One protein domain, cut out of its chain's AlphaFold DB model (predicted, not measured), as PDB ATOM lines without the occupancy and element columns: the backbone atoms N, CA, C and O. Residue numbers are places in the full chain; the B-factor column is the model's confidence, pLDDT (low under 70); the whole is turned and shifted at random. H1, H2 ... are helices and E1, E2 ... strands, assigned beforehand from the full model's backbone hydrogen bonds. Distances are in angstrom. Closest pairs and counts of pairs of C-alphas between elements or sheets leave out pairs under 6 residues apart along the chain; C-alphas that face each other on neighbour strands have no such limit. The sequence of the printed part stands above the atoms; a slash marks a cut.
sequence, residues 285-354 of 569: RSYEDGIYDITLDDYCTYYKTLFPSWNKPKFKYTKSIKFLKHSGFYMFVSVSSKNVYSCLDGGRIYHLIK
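What this domain is: This is residues 285 to 354 of the 569 residues of an uncharacterized protein of Lactobacillus reuteri (UniProt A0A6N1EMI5). What shape do these atoms make? One strongly twisted sheet of five strands forms a wall, with the single helix H1 over one face and no named helix over the other. A long loop, residues 307 to 319, swings out from H1 and back to E2. What are the parts? 70 residues are printed, with one named helix and five named strands in the order E1, H1, E2, E3, E4, E5; the class is mixed, and the sheet, E1 - E2 - E3 - E4 - E5, is antiparallel. How large is it? It is compact, with a radius of gyration of the C-alphas of 11.8 A and spans of 32 by 29 by 17 A.

How they stand to each other: How do the strands pair? Edge strand E1, residues 290 to 294, is antiparallel to E2, residues 320 to 326, with N 292 and O 323 2.8 A apart. E2, E3 at 329 to 335, E4 at 341 to 345 and E5 at 348 to 351 form a meander, three hairpins in a row of antiparallel neighbours. Within hydrogen-bond range are N 322 and O 333, 2.8 A, N 342 and O 334, 2.9 A, and N 343 and O 350, 2.8 A. Where is the helix? H1, residues 296 to 306, is on the sheet at a height of 10.5 A, over E3 and only just over E2, where 3 of its C-alphas fall, and slantwise to the strands, at 40 degrees to E3 on the local plane. The closest C-alphas of H1 and E2, Leu 296 and Ile 321, are 6.4 A apart. In H1 every O i to N i+4 pair is within hydrogen-bond range.

Where its parts are: Where does E1 begin and E5 end? C-alpha 290 is at (115.830, 178.881, 188.861), and C-alpha 351 at (125.644, 179.267, 170.524). How long are the elements? From first to last C-alpha E1 measures 12.1 A, H1 15.6 A, E2 20.0 A, E3 19.7 A, E4 13.2 A and E5 10.2 A.

The domain as a whole: Which ends are farthest? The two C-alphas farthest apart, those of Ser 309 and Lys 354, are 32.4 A apart. Is anything missing or uncertain? The printed part has no cut, the link from H1 to E2 is long, and no printed residue is under 70 in pLDDT.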
ATOM      1  N   ARG A 285     116.951 190.372 191.012       94.31
ATOM      2  CA  ARG A 285     117.054 190.184 192.464       94.31
ATOM      3  C   ARG A 285     115.756 189.659 193.072       94.31
ATOM      4  O   ARG A 285     115.842 188.929 194.048       94.31
ATOM      5  N   SER A 286     114.612 189.943 192.452       95.38
ATOM      6  CA  SER A 286     113.276 189.544 192.919       95.38
ATOM      7  C   SER A 286     112.908 188.086 192.618       95.38
ATOM      8  O   SER A 286     111.850 187.627 193.033       95.38
ATOM      9  N   TYR A 287     113.744 187.362 191.873       96.56
ATOM     10  CA  TYR A 287     113.529 185.953 191.533       96.56
ATOM     11  C   TYR A 287     114.280 185.042 192.503       96.56
ATOM     12  O   TYR A 287     115.367 185.394 192.943       96.56
ATOM     13  N   GLU A 288     113.767 183.851 192.789       98.19
ATOM     14  CA  GLU A 288     114.565 182.801 193.435       98.19
ATOM     15  C   GLU A 288     115.572 182.187 192.444       98.19
ATOM     16  O   GLU A 288     115.611 182.538 191.259       98.19
ATOM     17  N   ASP A 289     116.427 181.286 192.921       98.62
ATOM     18  CA  ASP A 289     117.279 180.500 192.031       98.62
ATOM     19  C   ASP A 289     116.414 179.588 191.138       98.62
ATOM     20  O   ASP A 289     115.583 178.817 191.615       98.62
ATOM     21  N   GLY A 290     116.625 179.641 189.823       98.38
ATOM     22  CA  GLY A 290     115.830 178.881 188.861       98.38
ATOM     23  C   GLY A 290     116.076 179.240 187.396       98.38
ATOM     24  O   GLY A 290     116.936 180.058 187.054       98.38
ATOM     25  N   ILE A 291     115.293 178.604 186.520       98.56
ATOM     26  CA  ILE A 291     115.240 178.875 185.079       98.56
ATOM     27  C   ILE A 291     113.838 179.386 184.743       98.56
ATOM     28  O   ILE A 291     112.864 178.644 184.842       98.56
ATOM     29  N   TYR A 292     113.746 180.633 184.297       98.38
ATOM     30  CA  TYR A 292     112.488 181.338 184.067       98.38
ATOM     31  C   TYR A 292     112.305 181.687 182.594       98.38
ATOM     32  O   TYR A 292     113.271 181.969 181.881       98.38
ATOM     33  N   ASP A 293     111.058 181.694 182.135       97.75
ATOM     34  CA  ASP A 293     110.680 182.399 180.914       97.75
ATOM     35  C   ASP A 293     110.473 183.875 181.244       97.75
ATOM     36  O   ASP A 293     109.724 184.206 182.159       97.75
ATOM     37  N   ILE A 294     111.133 184.750 180.490       97.69
ATOM     38  CA  ILE A 294     110.949 186.198 180.599       97.69
ATOM     39  C   ILE A 294     110.635 186.783 179.228       97.69
ATOM     40  O   ILE A 294     110.913 186.181 178.180       97.69
ATOM     41  N   THR A 295     110.068 187.981 179.214       94.75
ATOM     42  CA  THR A 295     109.791 188.673 177.961       94.75
ATOM     43  C   THR A 295     111.067 189.272 177.365       94.75
ATOM     44  O   THR A 295     112.099 189.446 178.018       94.75
ATOM     45  N   LEU A 296     111.006 189.623 176.078       92.81
ATOM     46  CA  LEU A 296     112.082 190.388 175.452       92.81
ATOM     47  C   LEU A 296     112.250 191.767 176.107       92.81
ATOM     48  O   LEU A 296     113.373 192.261 176.205       92.81
ATOM     49  N   ASP A 297     111.151 192.378 176.537       92.94
ATOM     50  CA  ASP A 297     111.152 193.702 177.149       92.94
ATOM     51  C   ASP A 297     111.745 193.668 178.568       92.94
ATOM     52  O   ASP A 297     112.486 194.585 178.913       92.94
ATOM     53  N   ASP A 298     111.592 192.567 179.313       96.38
ATOM     54  CA  ASP A 298     112.303 192.321 180.583       96.38
ATOM     55  C   ASP A 298     113.821 192.295 180.391       96.38
ATOM     56  O   ASP A 298     114.571 193.012 181.060       96.38
ATOM     57  N   TYR A 299     114.293 191.525 179.405       97.00
ATOM     58  CA  TYR A 299     115.716 191.500 179.062       97.00
ATOM     59  C   TYR A 299     116.217 192.887 178.641       97.00
ATOM     60  O   TYR A 299     117.294 193.317 179.059       97.00
ATOM     61  N   CYS A 300     115.453 193.593 177.802       95.12
ATOM     62  CA  CYS A 300     115.826 194.926 177.337       95.12
ATOM     63  C   CYS A 300     115.866 195.937 178.492       95.12
ATOM     64  O   CYS A 300     116.787 196.750 178.530       95.12
ATOM     65  N   THR A 301     114.922 195.847 179.434       94.94
ATOM     66  CA  THR A 301     114.869 196.631 180.677       94.94
ATOM     67  C   THR A 301     116.144 196.433 181.478       94.94
ATOM     68  O   THR A 301     116.889 197.391 181.682       94.94
ATOM     69  N   TYR A 302     116.468 195.186 181.829       96.81
ATOM     70  CA  TYR A 302     117.692 194.868 182.561       96.81
ATOM     71  C   TYR A 302     118.945 195.382 181.840       96.81
ATOM     72  O   TYR A 302     119.787 196.067 182.427       96.81
ATOM     73  N   TYR A 303     119.061 195.097 180.540       95.62
ATOM     74  CA  TYR A 303     120.260 195.432 179.780       95.62
ATOM     75  C   TYR A 303     120.439 196.948 179.605       95.62
ATOM     76  O   TYR A 303     121.562 197.446 179.677       95.62
ATOM     77  N   LYS A 304     119.354 197.709 179.415       93.62
ATOM     78  CA  LYS A 304     119.393 199.177 179.327       93.62
ATOM     79  C   LYS A 304     119.771 199.823 180.657       93.62
ATOM     80  O   LYS A 304     120.500 200.810 180.638       93.62
ATOM     81  N   THR A 305     119.329 199.257 181.781       93.56
ATOM     82  CA  THR A 305     119.722 199.715 183.124       93.56
ATOM     83  C   THR A 305     121.227 199.576 183.341       93.56
ATOM     84  O   THR A 305     121.859 200.494 183.856       93.56
ATOM     85  N   LEU A 306     121.831 198.472 182.885       92.31
ATOM     86  CA  LEU A 306     123.287 198.299 182.945       92.31
ATOM     87  C   LEU A 306     124.041 199.171 181.931       92.31
ATOM     88  O   LEU A 306     125.160 199.611 182.198       92.31
ATOM     89  N   PHE A 307     123.445 199.407 180.760       90.75
ATOM     90  CA  PHE A 307     124.080 200.104 179.643       90.75
ATOM     91  C   PHE A 307     123.170 201.215 179.093       90.75
ATOM     92  O   PHE A 307     122.508 201.020 178.070       90.75
ATOM     93  N   PRO A 308     123.165 202.416 179.699       86.75
ATOM     94  CA  PRO A 308     122.258 203.499 179.307       86.75
ATOM     95  C   PRO A 308     122.387 203.952 177.846       86.75
ATOM     96  O   PRO A 308     121.410 204.396 177.249       86.75
ATOM     97  N   SER A 309     123.558 203.797 177.222       82.25
ATOM     98  CA  SER A 309     123.787 204.111 175.801       82.25
ATOM     99  C   SER A 309     123.349 203.001 174.832       82.25
ATOM    100  O   SER A 309     123.364 203.197 173.615       82.25
ATOM    101  N   TRP A 310     122.940 201.834 175.337       88.69
ATOM    102  CA  TRP A 310     122.514 200.709 174.509       88.69
ATOM    103  C   TRP A 310     121.169 200.977 173.827       88.69
ATOM    104  O   TRP A 310     120.237 201.515 174.428       88.69
ATOM    105  N   ASN A 311     121.049 200.557 172.568       82.50
ATOM    106  CA  ASN A 311     119.817 200.637 171.789       82.50
ATOM    107  C   ASN A 311     119.342 199.231 171.429       82.50
ATOM    108  O   ASN A 311     120.144 198.416 170.965       82.50
ATOM    109  N   LYS A 312     118.040 198.972 171.600       85.69
ATOM    110  CA  LYS A 312     117.424 197.664 171.345       85.69
ATOM    111  C   LYS A 312     117.648 197.230 169.887       85.69
ATOM    112  O   LYS A 312     117.129 197.873 168.971       85.69
ATOM    113  N   PRO A 313     118.380 196.129 169.637       84.75
ATOM    114  CA  PRO A 313     118.410 195.504 168.328       84.75
ATOM    115  C   PRO A 313     117.127 194.695 168.104       84.75
ATOM    116  O   PRO A 313     116.314 194.501 168.997       84.75
ATOM    117  N   LYS A 314     116.952 194.162 166.895       77.31
ATOM    118  CA  LYS A 314     115.726 193.445 166.503       77.31
ATOM    119  C   LYS A 314     115.540 192.053 167.095       77.31
ATOM    120  O   LYS A 314     114.474 191.485 166.918       77.31
ATOM    121  N   PHE A 315     116.595 191.464 167.660       86.06
ATOM    122  CA  PHE A 315     116.602 190.062 168.095       86.06
ATOM    123  C   PHE A 315     116.029 189.096 167.037       86.06
ATOM    124  O   PHE A 315     115.227 188.224 167.344       86.06
ATOM    125  N   LYS A 316     116.461 189.242 165.770       81.75
ATOM    126  CA  LYS A 316     115.902 188.533 164.592       81.75
ATOM    127  C   LYS A 316     115.813 187.005 164.738       81.75
ATOM    128  O   LYS A 316     115.034 186.379 164.030       81.75
ATOM    129  N   TYR A 317     116.640 186.420 165.599       84.56
ATOM    130  CA  TYR A 317     116.760 184.974 165.793       84.56
ATOM    131  C   TYR A 317     116.251 184.500 167.163       84.56
ATOM    132  O   TYR A 317     116.446 183.336 167.499       84.56
ATOM    133  N   THR A 318     115.608 185.376 167.940       90.44
ATOM    134  CA  THR A 318     115.082 185.075 169.276       90.44
ATOM    135  C   THR A 318     113.563 184.961 169.209       90.44
ATOM    136  O   THR A 318     112.880 185.937 168.916       90.44
ATOM    137  N   LYS A 319     113.036 183.769 169.495       91.50
ATOM    138  CA  LYS A 319     111.604 183.517 169.690       91.50
ATOM    139  C   LYS A 319     111.189 183.804 171.134       91.50
ATOM    140  O   LYS A 319     110.152 184.416 171.353       91.50
ATOM    141  N   SER A 320     111.990 183.369 172.103       94.75
ATOM    142  CA  SER A 320     111.775 183.620 173.534       94.75
ATOM    143  C   SER A 320     113.106 183.771 174.270       94.75
ATOM    144  O   SER A 320     114.168 183.482 173.707       94.75
ATOM    145  N   ILE A 321     113.055 184.253 175.513       97.81
ATOM    146  CA  ILE A 321     114.228 184.411 176.372       97.81
ATOM    147  C   ILE A 321     114.050 183.574 177.634       97.81
ATOM    148  O   ILE A 321     113.017 183.640 178.296       97.81
ATOM    149  N   LYS A 322     115.090 182.811 177.967       98.44
ATOM    150  CA  LYS A 322     115.248 182.163 179.265       98.44
ATOM    151  C   LYS A 322     116.169 183.004 180.141       98.44
ATOM    152  O   LYS A 322     117.215 183.457 179.675       98.44
ATOM    153  N   PHE A 323     115.796 183.176 181.397       98.69
ATOM    154  CA  PHE A 323     116.612 183.789 182.437       98.69
ATOM    155  C   PHE A 323     117.017 182.716 183.445       98.69
ATOM    156  O   PHE A 323     116.164 182.022 183.989       98.69
ATOM    157  N   LEU A 324     118.318 182.546 183.653       98.69
ATOM    158  CA  LEU A 324     118.884 181.629 184.633       98.69
ATOM    159  C   LEU A 324     119.435 182.466 185.787       98.69
ATOM    160  O   LEU A 324     120.267 183.351 185.556       98.69
ATOM    161  N   LYS A 325     119.005 182.149 187.009       98.56
ATOM    162  CA  LYS A 325     119.558 182.686 188.253       98.56
ATOM    163  C   LYS A 325     120.036 181.537 189.124       98.56
ATOM    164  O   LYS A 325     119.244 180.653 189.421       98.56
ATOM    165  N   HIS A 326     121.301 181.547 189.530       98.50
ATOM    166  CA  HIS A 326     121.785 180.601 190.533       98.50
ATOM    167  C   HIS A 326     122.907 181.217 191.370       98.50
ATOM    168  O   HIS A 326     123.887 181.721 190.818       98.50
ATOM    169  N   SER A 327     122.771 181.180 192.698       97.25
ATOM    170  CA  SER A 327     123.741 181.714 193.663       97.25
ATOM    171  C   SER A 327     124.101 183.179 193.387       97.25
ATOM    172  O   SER A 327     125.261 183.575 193.452       97.25
ATOM    173  N   GLY A 328     123.102 183.984 193.008       96.75
ATOM    174  CA  GLY A 328     123.281 185.407 192.703       96.75
ATOM    175  C   GLY A 328     123.952 185.720 191.357       96.75
ATOM    176  O   GLY A 328     124.175 186.898 191.068       96.75
ATOM    177  N   PHE A 329     124.247 184.709 190.529       98.56
ATOM    178  CA  PHE A 329     124.719 184.881 189.153       98.56
ATOM    179  C   PHE A 329     123.582 184.779 188.144       98.56
ATOM    180  O   PHE A 329     122.626 184.026 188.334       98.56
ATOM    181  N   TYR A 330     123.722 185.515 187.044       98.56
ATOM    182  CA  TYR A 330     122.700 185.682 186.017       98.56
ATOM    183  C   TYR A 330     123.201 185.231 184.648       98.56
ATOM    184  O   TYR A 330     124.333 185.522 184.255       98.56
ATOM    185  N   MET A 331     122.331 184.592 183.870       98.62
ATOM    186  CA  MET A 331     122.570 184.299 182.457       98.62
ATOM    187  C   MET A 331     121.264 184.419 181.668       98.62
ATOM    188  O   MET A 331     120.241 183.857 182.051       98.62
ATOM    189  N   PHE A 332     121.302 185.125 180.539       98.56
ATOM    190  CA  PHE A 332     120.156 185.245 179.635       98.56
ATOM    191  C   PHE A 332     120.410 184.447 178.364       98.56
ATOM    192  O   PHE A 332     121.472 184.557 177.743       98.56
ATOM    193  N   VAL A 333     119.425 183.656 177.953       98.38
ATOM    194  CA  VAL A 333     119.537 182.745 176.818       98.38
ATOM    195  C   VAL A 333     118.423 183.022 175.820       98.38
ATOM    196  O   VAL A 333     117.241 182.921 176.129       98.38
ATOM    197  N   SER A 334     118.810 183.349 174.593       97.75
ATOM    198  CA  SER A 334     117.919 183.372 173.441       97.75
ATOM    199  C   SER A 334     117.564 181.946 173.033       97.75
ATOM    200  O   SER A 334     118.448 181.098 172.874       97.75
ATOM    201  N   VAL A 335     116.272 181.703 172.830       96.88
ATOM    202  CA  VAL A 335     115.745 180.479 172.230       96.88
ATOM    203  C   VAL A 335     115.248 180.820 170.834       96.88
ATOM    204  O   VAL A 335     114.363 181.660 170.672       96.88
ATOM    205  N   SER A 336     115.808 180.188 169.807       94.81
ATOM    206  CA  SER A 336     115.351 180.393 168.425       94.81
ATOM    207  C   SER A 336     114.062 179.628 168.112       94.81
ATOM    208  O   SER A 336     113.671 178.711 168.829       94.81
ATOM    209  N   SER A 337     113.430 179.922 166.971       90.94
ATOM    210  CA  SER A 337     112.265 179.159 166.486       90.94
ATOM    211  C   SER A 337     112.555 177.677 166.224       90.94
ATOM    212  O   SER A 337     111.622 176.888 166.133       90.94
ATOM    213  N   LYS A 338     113.836 177.301 166.104       93.00
ATOM    214  CA  LYS A 338     114.303 175.913 165.971       93.00
ATOM    215  C   LYS A 338     114.728 175.300 167.314       93.00
ATOM    216  O   LYS A 338     115.414 174.286 167.316       93.00
ATOM    217  N   ASN A 339     114.387 175.934 168.438       91.00
ATOM    218  CA  ASN A 339     114.765 175.530 169.799       91.00
ATOM    219  C   ASN A 339     116.285 175.434 170.043       91.00
ATOM    220  O   ASN A 339     116.735 174.744 170.950       91.00
ATOM    221  N   VAL A 340     117.088 176.152 169.253       95.38
ATOM    222  CA  VAL A 340     118.530 176.308 169.502       95.38
ATOM    223  C   VAL A 340     118.752 177.372 170.575       95.38
ATOM    224  O   VAL A 340     118.190 178.467 170.458       95.38
ATOM    225  N   TYR A 341     119.589 177.059 171.567       97.69
ATOM    226  CA  TYR A 341     119.948 177.944 172.675       97.69
ATOM    227  C   TYR A 341     121.195 178.775 172.370       97.69
ATOM    228  O   TYR A 341     122.174 178.297 171.792       97.69
ATOM    229  N   SER A 342     121.183 180.047 172.756       98.06
ATOM    230  CA  SER A 342     122.353 180.921 172.653       98.06
ATOM    231  C   SER A 342     122.406 181.943 173.781       98.06
ATOM    232  O   SER A 342     121.419 182.620 174.046       98.06
ATOM    233  N   CYS A 343     123.565 182.109 174.413       97.69
ATOM    234  CA  CYS A 343     123.780 183.139 175.431       97.69
ATOM    235  C   CYS A 343     123.679 184.538 174.811       97.69
ATOM    236  O   CYS A 343     124.213 184.757 173.718       97.69
ATOM    237  N   LEU A 344     123.013 185.469 175.495       96.75
ATOM    238  CA  LEU A 344     122.768 186.835 175.032       96.75
ATOM    239  C   LEU A 344     123.793 187.849 175.566       96.75
ATOM    240  O   LEU A 344     124.182 187.814 176.727       96.75
ATOM    241  N   ASP A 345     124.177 188.786 174.694       94.94
ATOM    242  CA  ASP A 345     125.098 189.903 174.961       94.94
ATOM    243  C   ASP A 345     124.620 191.152 174.204       94.94
ATOM    244  O   ASP A 345     124.984 191.391 173.049       94.94
ATOM    245  N   GLY A 346     123.676 191.890 174.791       89.62
ATOM    246  CA  GLY A 346     123.102 193.105 174.196       89.62
ATOM    247  C   GLY A 346     122.454 192.908 172.822       89.62
ATOM    248  O   GLY A 346     122.323 193.868 172.066       89.62
ATOM    249  N   GLY A 347     122.086 191.669 172.479       88.19
ATOM    250  CA  GLY A 347     121.540 191.256 171.182       88.19
ATOM    251  C   GLY A 347     122.513 190.518 170.263       88.19
ATOM    252  O   GLY A 347     122.083 189.970 169.248       88.19
ATOM    253  N   ARG A 348     123.801 190.437 170.620       92.31
ATOM    254  CA  ARG A 348     124.683 189.382 170.103       92.31
ATOM    255  C   ARG A 348     124.302 188.058 170.764       92.31
ATOM    256  O   ARG A 348     123.837 188.045 171.902       92.31
ATOM    257  N   ILE A 349     124.494 186.962 170.035       94.25
ATOM    258  CA  ILE A 349     124.193 185.606 170.494       94.25
ATOM    259  C   ILE A 349     125.426 184.713 170.356       94.25
ATOM    260  O   ILE A 349     126.130 184.781 169.347       94.25
ATOM    261  N   TYR A 350     125.673 183.868 171.354       95.62
ATOM    262  CA  TYR A 350     126.727 182.851 171.331       95.62
ATOM    263  C   TYR A 350     126.111 181.468 171.535       95.62
ATOM    264  O   TYR A 350     125.498 181.216 172.569       95.62
ATOM    265  N   HIS A 351     126.265 180.591 170.542       96.44
ATOM    266  CA  HIS A 351     125.644 179.267 170.524       96.44
ATOM    267  C   HIS A 351     126.023 178.429 171.752       96.44
ATOM    268  O   HIS A 351     127.198 178.334 172.108       96.44
ATOM    269  N   LEU A 352     125.024 177.792 172.360       97.19
ATOM    270  CA  LEU A 352     125.182 176.875 173.481       97.19
ATOM    271  C   LEU A 352     124.989 175.438 172.992       97.19
ATOM    272  O   LEU A 352     124.035 175.136 172.283       97.19
ATOM    273  N   ILE A 353     125.922 174.559 173.347       95.88
ATOM    274  CA  ILE A 353     125.983 173.175 172.840       95.88
ATOM    275  C   ILE A 353     125.445 172.139 173.837       95.88
ATOM    276  O   ILE A 353     125.283 170.975 173.482       95.88
ATOM    277  N   LYS A 354     125.211 172.535 175.092       96.12
ATOM    278  CA  LYS A 354     124.666 171.680 176.159       96.12
ATOM    279  C   LYS A 354     123.196 172.044 176.447       96.12
ATOM    280  O   LYS A 354     122.749 173.116 176.035       96.12
TER     281      LYS A 354